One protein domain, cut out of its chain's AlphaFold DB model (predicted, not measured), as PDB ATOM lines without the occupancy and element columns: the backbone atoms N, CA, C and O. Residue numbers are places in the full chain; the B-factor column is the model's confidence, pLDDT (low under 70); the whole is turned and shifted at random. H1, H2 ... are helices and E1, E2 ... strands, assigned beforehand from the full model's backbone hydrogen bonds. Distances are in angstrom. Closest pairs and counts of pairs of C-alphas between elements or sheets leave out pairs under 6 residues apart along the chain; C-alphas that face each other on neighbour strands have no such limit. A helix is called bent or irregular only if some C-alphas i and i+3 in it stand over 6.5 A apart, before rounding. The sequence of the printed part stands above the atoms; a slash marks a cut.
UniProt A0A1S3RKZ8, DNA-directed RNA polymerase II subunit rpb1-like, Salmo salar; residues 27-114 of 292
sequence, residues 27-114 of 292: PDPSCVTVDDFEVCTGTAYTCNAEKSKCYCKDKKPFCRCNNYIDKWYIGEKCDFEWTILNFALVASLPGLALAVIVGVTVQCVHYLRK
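What this domain is: This is residues 27 to 114 of the 292 residues of the protein "DNA-directed RNA polymerase II subunit rpb1-like" of Salmo salar (UniProt A0A1S3RKZ8). A long bent helix, H1, sticks out as an arm with residues 86 to 114 from a small body of two strand hairpins, E1 with E2 and E3 with E4. The hairpins follow one another along the body's length, E3 and E4 next to the helix, and the long unnamed stretch of residues 27 to 51 lies by E1 and E2 at the far end. The 88 printed residues hold four named strands and then one named helix, in the order E1 E2 E3 E4 H1, with two separate antiparallel sheets of two strands; the class is mixed. The whole is extended, with a radius of gyration of the C-alphas of 22.8 A, spanning 76 by 27 by 18 A, and the arm makes much of that length.

How they stand to each other: E1, residues 52 to 57, and E2, residues 60 to 65, form an antiparallel hairpin at 147 degrees, with N 55 and O 62 at 2.9 A. E3, residues 71 to 74, and E4, residues 80 to 83, form another at 145 degrees, with N 82 and O 72 at 2.8 A. The closest C-alphas of E2 and E3, Cys 65 and Tyr 73, are 5.6 A apart. E1 and E3 are apart. H1, residues 84 to 112, was assigned as one helix by its hydrogen bonds but is bent: C-alphas 91 and 94 are 6.8 A apart. Its arms H1a, residues 84 to 91, and H1b, residues 94 to 112, stand at a steep tilt of 45 degrees. In both arms every O i to N i+4 pair is within hydrogen-bond range.

Where its parts are: E1 begins at C-alpha 52 (35.320, 76.967, 78.937) and measures 15.3 A; E2 measures 15.7 A. H1b measures 27.2 A and ends at C-alpha 112 (9.807, 118.382, 110.866).

The domain as a whole: The farthest C-alphas, Thr 33 and Lys 114, are 76.5 A apart. The printed part has no cut, and the links between its named elements are tight. Confidence is under 70 at residues 27 to 30, 42 to 44, 69 to 70, 77 and 113 to 114.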
ATOM      1  N   PRO A  27      16.951  68.936  72.424       52.97
ATOM      2  CA  PRO A  27      18.111  68.057  72.499       52.97
ATOM      3  C   PRO A  27      19.036  68.299  71.300       52.97
ATOM      4  O   PRO A  27      18.675  68.011  70.160       52.97
ATOM      5  N   ASP A  28      20.224  68.837  71.568       60.75
ATOM      6  CA  ASP A  28      21.273  69.013  70.566       60.75
ATOM      7  C   ASP A  28      21.978  67.675  70.264       60.75
ATOM      8  O   ASP A  28      22.217  66.874  71.176       60.75
ATOM      9  N   PRO A  29      22.391  67.426  69.006       64.19
ATOM     10  CA  PRO A  29      22.994  66.156  68.586       64.19
ATOM     11  C   PRO A  29      24.366  65.872  69.227       64.19
ATOM     12  O   PRO A  29      24.855  64.749  69.160       64.19
ATOM     13  N   SER A  30      24.985  66.869  69.868       68.25
ATOM     14  CA  SER A  30      26.342  66.798  70.429       68.25
ATOM     15  C   SER A  30      26.485  65.914  71.677       68.25
ATOM     16  O   SER A  30      27.614  65.618  72.062       68.25
ATOM     17  N   CYS A  31      25.376  65.511  72.313       71.81
ATOM     18  CA  CYS A  31      25.364  64.773  73.588       71.81
ATOM     19  C   CYS A  31      24.479  63.513  73.571       71.81
ATOM     20  O   CYS A  31      24.087  63.013  74.622       71.81
ATOM     21  N   VAL A  32      24.129  62.993  72.389       71.81
ATOM     22  CA  VAL A  32      23.210  61.843  72.266       71.81
ATOM     23  C   VAL A  32      23.877  60.516  72.653       71.81
ATOM     24  O   VAL A  32      23.210  59.635  73.192       71.81
ATOM     25  N   THR A  33      25.179  60.382  72.394       73.25
ATOM     26  CA  THR A  33      25.971  59.154  72.609       73.25
ATOM     27  C   THR A  33      27.080  59.322  73.649       73.25
ATOM     28  O   THR A  33      27.952  58.466  73.739       73.25
ATOM     29  N   VAL A  34      27.092  60.448  74.362       78.25
ATOM     30  CA  VAL A  34      28.142  60.828  75.315       78.25
ATOM     31  C   VAL A  34      27.582  60.689  76.721       78.25
ATOM     32  O   VAL A  34      26.455  61.130  76.969       78.25
ATOM     33  N   ASP A  35      28.357  60.089  77.621       78.50
ATOM     34  CA  ASP A  35      27.943  59.913  79.009       78.50
ATOM     35  C   ASP A  35      27.934  61.250  79.769       78.50
ATOM     36  O   ASP A  35      28.544  62.256  79.383       78.50
ATOM     37  N   ASP A  36      27.206  61.280  80.883       79.00
ATOM     38  CA  ASP A  36      27.125  62.473  81.715       79.00
ATOM     39  C   ASP A  36      28.505  62.847  82.275       79.00
ATOM     40  O   ASP A  36      29.252  62.017  82.787       79.00
ATOM     41  N   PHE A  37      28.810  64.144  82.238       76.19
ATOM     42  CA  PHE A  37      30.085  64.756  82.617       76.19
ATOM     43  C   PHE A  37      31.269  64.461  81.691       76.19
ATOM     44  O   PHE A  37      32.394  64.857  82.015       76.19
ATOM     45  N   GLU A  38      31.037  63.865  80.525       81.19
ATOM     46  CA  GLU A  38      32.062  63.738  79.493       81.19
ATOM     47  C   GLU A  38      32.098  64.946  78.549       81.19
ATOM     48  O   GLU A  38      31.184  65.777  78.501       81.19
ATOM     49  N   VAL A  39      33.217  65.076  77.832       83.12
ATOM     50  CA  VAL A  39      33.442  66.155  76.864       83.12
ATOM     51  C   VAL A  39      32.542  65.931  75.652       83.12
ATOM     52  O   VAL A  39      32.515  64.838  75.094       83.12
ATOM     53  N   CYS A  40      31.838  66.976  75.215       82.06
ATOM     54  CA  CYS A  40      30.964  66.894  74.045       82.06
ATOM     55  C   CYS A  40      31.745  66.467  72.791       82.06
ATOM     56  O   CYS A  40      32.793  67.038  72.487       82.06
ATOM     57  N   THR A  41      31.200  65.535  72.010       71.25
ATOM     58  CA  THR A  41      31.839  65.004  70.791       71.25
ATOM     59  C   THR A  41      31.352  65.675  69.499       71.25
ATOM     60  O   THR A  41      31.512  65.125  68.413       71.25
ATOM     61  N   GLY A  42      30.770  66.877  69.584       65.25
ATOM     62  CA  GLY A  42      30.215  67.614  68.442       65.25
ATOM     63  C   GLY A  42      30.710  69.059  68.351       65.25
ATOM     64  O   GLY A  42      30.875  69.735  69.361       65.25
ATOM     65  N   THR A  43      30.912  69.553  67.125       59.94
ATOM     66  CA  THR A  43      31.386  70.922  66.826       59.94
ATOM     67  C   THR A  43      30.272  71.973  66.779       59.94
ATOM     68  O   THR A  43      30.558  73.157  66.624       59.94
ATOM     69  N   ALA A  44      29.005  71.566  66.901       64.50
ATOM     70  CA  ALA A  44      27.864  72.466  66.737       64.50
ATOM     71  C   ALA A  44      27.621  73.384  67.950       64.50
ATOM     72  O   ALA A  44      27.017  74.444  67.800       64.50
ATOM     73  N   TYR A  45      28.089  73.005  69.145       70.19
ATOM     74  CA  TYR A  45      27.849  73.782  70.360       70.19
ATOM     75  C   TYR A  45      28.981  74.788  70.609       70.19
ATOM     76  O   TYR A  45      30.128  74.422  70.869       70.19
ATOM     77  N   THR A  46      28.658  76.078  70.517       70.56
ATOM     78  CA  THR A  46      29.632  77.172  70.604       70.56
ATOM     79  C   THR A  46      29.966  77.506  72.061       70.56
ATOM     80  O   THR A  46      29.333  78.379  72.657       70.56
ATOM     81  N   CYS A  47      30.971  76.838  72.627       73.81
ATOM     82  CA  CYS A  47      31.643  77.267  73.859       73.81
ATOM     83  C   CYS A  47      32.941  78.014  73.528       73.81
ATOM     84  O   CYS A  47      33.631  77.677  72.565       73.81
ATOM     85  N   ASN A  48      33.321  78.994  74.351       74.88
ATOM     86  CA  ASN A  48      34.626  79.634  74.224       74.88
ATOM     87  C   ASN A  48      35.721  78.674  74.722       74.88
ATOM     88  O   ASN A  48      35.859  78.489  75.930       74.88
ATOM     89  N   ALA A  49      36.484  78.075  73.805       73.31
ATOM     90  CA  ALA A  49      37.476  77.039  74.110       73.31
ATOM     91  C   ALA A  49      38.621  77.505  75.032       73.31
ATOM     92  O   ALA A  49      39.240  76.684  75.705       73.31
ATOM     93  N   GLU A  50      38.899  78.810  75.087       72.00
ATOM     94  CA  GLU A  50      39.955  79.373  75.938       72.00
ATOM     95  C   GLU A  50      39.515  79.476  77.407       72.00
ATOM     96  O   GLU A  50      40.313  79.316  78.328       72.00
ATOM     97  N   LYS A  51      38.217  79.711  77.638       70.69
ATOM     98  CA  LYS A  51      37.650  80.008  78.967       70.69
ATOM     99  C   LYS A  51      36.717  78.919  79.492       70.69
ATOM    100  O   LYS A  51      36.336  78.934  80.663       70.69
ATOM    101  N   SER A  52      36.328  77.977  78.641       78.06
ATOM    102  CA  SER A  52      35.320  76.967  78.937       78.06
ATOM    103  C   SER A  52      35.514  75.703  78.109       78.06
ATOM    104  O   SER A  52      36.131  75.715  77.046       78.06
ATOM    105  N   LYS A  53      34.962  74.597  78.600       81.69
ATOM    106  CA  LYS A  53      34.883  73.335  77.860       81.69
ATOM    107  C   LYS A  53      33.434  72.872  77.809       81.69
ATOM    108  O   LYS A  53      32.694  73.072  78.771       81.69
ATOM    109  N   CYS A  54      33.037  72.269  76.695       82.62
ATOM    110  CA  CYS A  54      31.708  71.680  76.564       82.62
ATOM    111  C   CYS A  54      31.659  70.351  77.315       82.62
ATOM    112  O   CYS A  54      32.535  69.504  77.125       82.62
ATOM    113  N   TYR A  55      30.628  70.178  78.134       84.44
ATOM    114  CA  TYR A  55      30.311  68.928  78.811       84.44
ATOM    115  C   TYR A  55      28.859  68.536  78.557       84.44
ATOM    116  O   TYR A  55      28.011  69.399  78.340       84.44
ATOM    117  N   CYS A  56      28.571  67.241  78.618       84.56
ATOM    118  CA  CYS A  56      27.214  66.720  78.503       84.56
ATOM    119  C   CYS A  56      26.623  66.430  79.888       84.56
ATOM    120  O   CYS A  56      27.317  65.944  80.778       84.56
ATOM    121  N   LYS A  57      25.347  66.755  80.097       82.12
ATOM    122  CA  LYS A  57      24.562  66.303  81.253       82.12
ATOM    123  C   LYS A  57      23.121  66.089  80.821       82.12
ATOM    124  O   LYS A  57      22.542  66.970  80.191       82.12
ATOM    125  N   ASP A  58      22.540  64.948  81.160       82.25
ATOM    126  CA  ASP A  58      21.170  64.580  80.811       82.25
ATOM    127  C   ASP A  58      20.930  64.671  79.288       82.25
ATOM    128  O   ASP A  58      19.891  65.152  78.828       82.25
ATOM    129  N   LYS A  59      21.931  64.259  78.492       73.19
ATOM    130  CA  LYS A  59      21.962  64.380  77.018       73.19
ATOM    131  C   LYS A  59      21.875  65.821  76.489       73.19
ATOM    132  O   LYS A  59      21.553  66.031  75.320       73.19
ATOM    133  N   LYS A  60      22.175  66.821  77.324       76.69
ATOM    134  CA  LYS A  60      22.240  68.240  76.946       76.69
ATOM    135  C   LYS A  60      23.670  68.772  77.051       76.69
ATOM    136  O   LYS A  60      24.328  68.517  78.064       76.69
ATOM    137  N   PRO A  61      24.155  69.528  76.052       80.19
ATOM    138  CA  PRO A  61      25.434  70.208  76.165       80.19
ATOM    139  C   PRO A  61      25.320  71.410  77.106       80.19
ATOM    140  O   PRO A  61      24.343  72.157  77.075       80.19
ATOM    141  N   PHE A  62      26.337  71.622  77.934       81.44
ATOM    142  CA  PHE A  62      26.515  72.839  78.719       81.44
ATOM    143  C   PHE A  62      27.990  73.256  78.706       81.44
ATOM    144  O   PHE A  62      28.894  72.416  78.739       81.44
ATOM    145  N   CYS A  63      28.266  74.562  78.671       81.75
ATOM    146  CA  CYS A  63      29.635  75.050  78.818       81.75
ATOM    147  C   CYS A  63      30.000  75.058  80.304       81.75
ATOM    148  O   CYS A  63      29.419  75.795  81.101       81.75
ATOM    149  N   ARG A  64      30.997  74.263  80.690       81.75
ATOM    150  CA  ARG A  64      31.618  74.388  82.006       81.75
ATOM    151  C   ARG A  64      32.702  75.446  81.925       81.75
ATOM    152  O   ARG A  64      33.749  75.248  81.304       81.75
ATOM    153  N   CYS A  65      32.433  76.566  82.570       83.50
ATOM    154  CA  CYS A  65      33.367  77.666  82.678       83.50
ATOM    155  C   CYS A  65      34.533  77.311  83.600       83.50
ATOM    156  O   CYS A  65      34.335  76.668  84.636       83.50
ATOM    157  N   ASN A  66      35.744  77.736  83.240       80.19
ATOM    158  CA  ASN A  66      36.880  77.587  84.133       80.19
ATOM    159  C   ASN A  66      36.725  78.534  85.333       80.19
ATOM    160  O   ASN A  66      36.277  79.672  85.185       80.19
ATOM    161  N   ASN A  67      37.069  78.055  86.524       70.19
ATOM    162  CA  ASN A  67      37.006  78.837  87.752       70.19
ATOM    163  C   ASN A  67      38.435  79.021  88.260       70.19
ATOM    164  O   ASN A  67      39.092  78.053  88.642       70.19
ATOM    165  N   TYR A  68      38.915  80.258  88.206       71.06
ATOM    166  CA  TYR A  68      40.167  80.663  88.823       71.06
ATOM    167  C   TYR A  68      39.846  81.296  90.182       71.06
ATOM    168  O   TYR A  68      38.771  81.865  90.357       71.06
ATOM    169  N   ILE A  69      40.780  81.223  91.135       65.44
ATOM    170  CA  ILE A  69      40.574  81.645  92.538       65.44
ATOM    171  C   ILE A  69      39.939  83.044  92.646       65.44
ATOM    172  O   ILE A  69      39.024  83.242  93.443       65.44
ATOM    173  N   ASP A  70      40.356  83.976  91.786       61.84
ATOM    174  CA  ASP A  70      39.915  85.375  91.832       61.84
ATOM    175  C   ASP A  70      38.857  85.738  90.775       61.84
ATOM    176  O   ASP A  70      38.336  86.857  90.767       61.84
ATOM    177  N   LYS A  71      38.557  84.815  89.852       70.44
ATOM    178  CA  LYS A  71      37.730  85.066  88.666       70.44
ATOM    179  C   LYS A  71      36.941  83.824  88.291       70.44
ATOM    180  O   LYS A  71      37.512  82.797  87.920       70.44
ATOM    181  N   TRP A  72      35.620  83.940  88.297       74.12
ATOM    182  CA  TRP A  72      34.753  82.891  87.786       74.12
ATOM    183  C   TRP A  72      33.890  83.432  86.660       74.12
ATOM    184  O   TRP A  72      33.368  84.543  86.724       74.12
ATOM    185  N   TYR A  73      33.750  82.636  85.608       75.75
ATOM    186  CA  TYR A  73      32.880  82.981  84.498       75.75
ATOM    187  C   TYR A  73      31.521  82.302  84.685       75.75
ATOM    188  O   TYR A  73      31.445  81.143  85.098       75.75
ATOM    189  N   ILE A  74      30.448  83.038  84.413       72.19
ATOM    190  CA  ILE A  74      29.051  82.602  84.503       72.19
ATOM    191  C   ILE A  74      28.357  82.871  83.163       72.19
ATOM    192  O   ILE A  74      28.761  83.741  82.390       72.19
ATOM    193  N   GLY A  75      27.299  82.114  82.887       71.31
ATOM    194  CA  GLY A  75      26.475  82.244  81.688       71.31
ATOM    195  C   GLY A  75      26.603  81.039  80.765       71.31
ATOM    196  O   GLY A  75      27.556  80.270  80.861       71.31
ATOM    197  N   GLU A  76      25.644  80.891  79.853       72.44
ATOM    198  CA  GLU A  76      25.539  79.739  78.939       72.44
ATOM    199  C   GLU A  76      26.790  79.544  78.068       72.44
ATOM    200  O   GLU A  76      27.109  78.418  77.694       72.44
ATOM    201  N   LYS A  77      27.521  80.636  77.805       67.62
ATOM    202  CA  LYS A  77      28.764  80.684  77.018       67.62
ATOM    203  C   LYS A  77      29.994  81.140  77.812       67.62
ATOM    204  O   LYS A  77      31.062  81.303  77.232       67.62
ATOM    205  N   CYS A  78      29.864  81.317  79.130       75.38
ATOM    206  CA  CYS A  78      30.934  81.821  80.001       75.38
ATOM    207  C   CYS A  78      31.413  83.248  79.673       75.38
ATOM    208  O   CYS A  78      32.574  83.584  79.903       75.38
ATOM    209  N   ASP A  79      30.522  84.091  79.149       75.50
ATOM    210  CA  ASP A  79      30.857  85.458  78.736       75.50
ATOM    211  C   ASP A  79      30.914  86.446  79.912       75.50
ATOM    212  O   ASP A  79      31.594  87.469  79.829       75.50
ATOM    213  N   PHE A  80      30.228  86.156  81.024       71.88
ATOM    214  CA  PHE A  80      30.186  87.063  82.169       71.88
ATOM    215  C   PHE A  80      31.290  86.736  83.165       71.88
ATOM    216  O   PHE A  80      31.224  85.727  83.865       71.88
ATOM    217  N   GLU A  81      32.279  87.618  83.269       80.00
ATOM    218  CA  GLU A  81      33.297  87.566  84.317       80.00
ATOM    219  C   GLU A  81      32.732  88.133  85.624       80.00
ATOM    220  O   GLU A  81      32.319  89.293  85.709       80.00
ATOM    221  N   TRP A  82      32.724  87.306  86.661       73.94
ATOM    222  CA  TRP A  82      32.393  87.711  88.013       73.94
ATOM    223  C   TRP A  82      33.644  87.642  88.877       73.94
ATOM    224  O   TRP A  82      34.364  86.643  88.922       73.94
ATOM    225  N   THR A  83      33.886  88.742  89.572       77.25
ATOM    226  CA  THR A  83      34.914  88.854  90.600       77.25
ATOM    227  C   THR A  83      34.247  88.883  91.972       77.25
ATOM    228  O   THR A  83      33.056  89.193  92.101       77.25
ATOM    229  N   ILE A  84      35.032  88.628  93.023       78.31
ATOM    230  CA  ILE A  84      34.595  88.758  94.426       78.31
ATOM    231  C   ILE A  84      33.978  90.139  94.683       78.31
ATOM    232  O   ILE A  84      32.991  90.257  95.409       78.31
ATOM    233  N   LEU A  85      34.501  91.172  94.017       80.44
ATOM    234  CA  LEU A  85      34.002  92.540  94.105       80.44
ATOM    235  C   LEU A  85      32.581  92.681  93.558       80.44
ATOM    236  O   LEU A  85      31.744  93.282  94.222       80.44
ATOM    237  N   ASN A  86      32.283  92.097  92.396       81.19
ATOM    238  CA  ASN A  86      30.941  92.160  91.812       81.19
ATOM    239  C   ASN A  86      29.914  91.471  92.718       81.19
ATOM    240  O   ASN A  86      28.831  92.006  92.943       81.19
ATOM    241  N   PHE A  87      30.274  90.324  93.300       81.19
ATOM    242  CA  PHE A  87      29.412  89.636  94.258       81.19
ATOM    243  C   PHE A  87      29.189  90.464  95.530       81.19
ATOM    244  O   PHE A  87      28.047  90.671  95.940       81.19
ATOM    245  N   ALA A  88      30.263  90.985  96.127       85.25
ATOM    246  CA  ALA A  88      30.179  91.822  97.319       85.25
ATOM    247  C   ALA A  88      29.345  93.088  97.070       85.25
ATOM    248  O   ALA A  88      28.555  93.495  97.923       85.25
ATOM    249  N   LEU A  89      29.473  93.691  95.888       84.81
ATOM    250  CA  LEU A  89      28.730  94.882  95.493       84.81
ATOM    251  C   LEU A  89      27.238  94.572  95.309       84.81
ATOM    252  O   LEU A  89      26.407  95.277  95.874       84.81
ATOM    253  N   VAL A  90      26.887  93.491  94.606       88.81
ATOM    254  CA  VAL A  90      25.486  93.054  94.438       88.81
ATOM    255  C   VAL A  90      24.850  92.681  95.782       88.81
ATOM    256  O   VAL A  90      23.690  93.010  96.021       88.81
ATOM    257  N   ALA A  91      25.604  92.053  96.687       89.56
ATOM    258  CA  ALA A  91      25.119  91.688  98.014       89.56
ATOM    259  C   ALA A  91      24.945  92.898  98.953       89.56
ATOM    260  O   ALA A  91      24.021  92.924  99.765       89.56
ATOM    261  N   SER A  92      25.816  93.909  98.857       92.12
ATOM    262  CA  SER A  92      25.821  95.067  99.767       92.12
ATOM    263  C   SER A  92      24.931  96.229  99.317       92.12
ATOM    264  O   SER A  92      24.398  96.940 100.173       92.12
ATOM    265  N   LEU A  93      24.715  96.412  98.009       88.38
ATOM    266  CA  LEU A  93      23.892  97.497  97.451       88.38
ATOM    267  C   LEU A  93      22.481  97.579  98.055       88.38
ATOM    268  O   LEU A  93      22.080  98.676  98.452       88.38
ATOM    269  N   PRO A  94      21.730  96.465  98.187       88.75
ATOM    270  CA  PRO A  94      20.413  96.479  98.820       88.75
ATOM    271  C   PRO A  94      20.462  96.963 100.274       88.75
ATOM    272  O   PRO A  94      19.628  97.766 100.690       88.75
ATOM    273  N   GLY A  95      21.465  96.518 101.037       90.69
ATOM    274  CA  GLY A  95      21.643  96.911 102.435       90.69
ATOM    275  C   GLY A  95      21.979  98.394 102.584       90.69
ATOM    276  O   GLY A  95      21.360  99.095 103.387       90.69
ATOM    277  N   LEU A  96      22.904  98.897 101.761       89.75
ATOM    278  CA  LEU A  96      23.281 100.309 101.758       89.75
ATOM    279  C   LEU A  96      22.103 101.209 101.360       89.75
ATOM    280  O   LEU A  96      21.856 102.225 102.010       89.75
ATOM    281  N   ALA A  97      21.339 100.820 100.335       89.94
ATOM    282  CA  ALA A  97      20.163 101.566  99.901       89.94
ATOM    283  C   ALA A  97      19.114 101.684 101.021       89.94
ATOM    284  O   ALA A  97      18.603 102.777 101.277       89.94
ATOM    285  N   LEU A  98      18.832 100.589 101.736       89.00
ATOM    286  CA  LEU A  98      17.899 100.600 102.867       89.00
ATOM    287  C   LEU A  98      18.388 101.490 104.015       89.00
ATOM    288  O   LEU A  98      17.599 102.265 104.561       89.00
ATOM    289  N   ALA A  99      19.678 101.435 104.348       92.62
ATOM    290  CA  ALA A  99      20.261 102.271 105.396       92.62
ATOM    291  C   ALA A  99      20.113 103.770 105.086       92.62
ATOM    292  O   ALA A  99      19.717 104.548 105.956       92.62
ATOM    293  N   VAL A 100      20.355 104.173 103.835       91.94
ATOM    294  CA  VAL A 100      20.184 105.566 103.395       91.94
ATOM    295  C   VAL A 100      18.720 105.998 103.485       91.94
ATOM    296  O   VAL A 100      18.437 107.080 103.996       91.94
ATOM    297  N   ILE A 101      17.775 105.156 103.054       91.00
ATOM    298  CA  ILE A 101      16.339 105.467 103.134       91.00
ATOM    299  C   ILE A 101      15.915 105.690 104.590       91.00
ATOM    300  O   ILE A 101      15.259 106.687 104.887       91.00
ATOM    301  N   VAL A 102      16.308 104.800 105.505       92.62
ATOM    302  CA  VAL A 102      15.994 104.935 106.938       92.62
ATOM    303  C   VAL A 102      16.654 106.183 107.533       92.62
ATOM    304  O   VAL A 102      16.010 106.929 108.267       92.62
ATOM    305  N   GLY A 103      17.907 106.469 107.174       89.69
ATOM    306  CA  GLY A 103      18.596 107.683 107.612       89.69
ATOM    307  C   GLY A 103      17.867 108.954 107.173       89.69
ATOM    308  O   GLY A 103      17.629 109.849 107.985       89.69
ATOM    309  N   VAL A 104      17.438 109.018 105.911       90.44
ATOM    310  CA  VAL A 104      16.696 110.166 105.369       90.44
ATOM    311  C   VAL A 104      15.325 110.307 106.026       90.44
ATOM    312  O   VAL A 104      14.946 111.421 106.377       90.44
ATOM    313  N   THR A 105      14.580 109.218 106.247       88.31
ATOM    314  CA  THR A 105      13.256 109.309 106.886       88.31
ATOM    315  C   THR A 105      13.353 109.803 108.327       88.31
ATOM    316  O   THR A 105      12.603 110.707 108.702       88.31
ATOM    317  N   VAL A 106      14.311 109.302 109.113       89.38
ATOM    318  CA  VAL A 106      14.560 109.779 110.484       89.38
ATOM    319  C   VAL A 106      14.995 111.243 110.478       89.38
ATOM    320  O   VAL A 106      14.453 112.045 111.242       89.38
ATOM    321  N   GLN A 107      15.901 111.625 109.575       85.75
ATOM    322  CA  GLN A 107      16.357 113.008 109.440       85.75
ATOM    323  C   GLN A 107      15.207 113.950 109.057       85.75
ATOM    324  O   GLN A 107      15.095 115.041 109.617       85.75
ATOM    325  N   CYS A 108      14.314 113.526 108.158       85.56
ATOM    326  CA  CYS A 108      13.110 114.269 107.794       85.56
ATOM    327  C   CYS A 108      12.156 114.431 108.983       85.56
ATOM    328  O   CYS A 108      11.687 115.539 109.229       85.56
ATOM    329  N   VAL A 109      11.892 113.367 109.750       87.00
ATOM    330  CA  VAL A 109      11.037 113.440 110.949       87.00
ATOM    331  C   VAL A 109      11.651 114.362 112.002       87.00
ATOM    332  O   VAL A 109      10.945 115.188 112.578       87.00
ATOM    333  N   HIS A 110      12.964 114.280 112.224       83.62
ATOM    334  CA  HIS A 110      13.667 115.142 113.171       83.62
ATOM    335  C   HIS A 110      13.645 116.616 112.734       83.62
ATOM    336  O   HIS A 110      13.433 117.504 113.558       83.62
ATOM    337  N   TYR A 111      13.786 116.896 111.434       77.88
ATOM    338  CA  TYR A 111      13.667 118.258 110.903       77.88
ATOM    339  C   TYR A 111      12.239 118.811 110.971       77.88
ATOM    340  O   TYR A 111      12.075 119.992 111.264       77.88
ATOM    341  N   LEU A 112      11.216 117.984 110.742       74.88
ATOM    342  CA  LEU A 112       9.807 118.382 110.866       74.88
ATOM    343  C   LEU A 112       9.352 118.541 112.324       74.88
ATOM    344  O   LEU A 112       8.400 119.272 112.585       74.88
ATOM    345  N   ARG A 113      10.022 117.872 113.270       66.44
ATOM    346  CA  ARG A 113       9.794 118.036 114.714       66.44
ATOM    347  C   ARG A 113      10.476 119.260 115.311       66.44
ATOM    348  O   ARG A 113      10.171 119.595 116.453       66.44
ATOM    349  N   LYS A 114      11.355 119.955 114.580       57.06
ATOM    350  CA  LYS A 114      11.813 121.272 115.031       57.06
ATOM    351  C   LYS A 114      10.592 122.197 115.039       57.06
ATOM    352  O   LYS A 114       9.999 122.383 113.974       57.06
TER     353      LYS A 114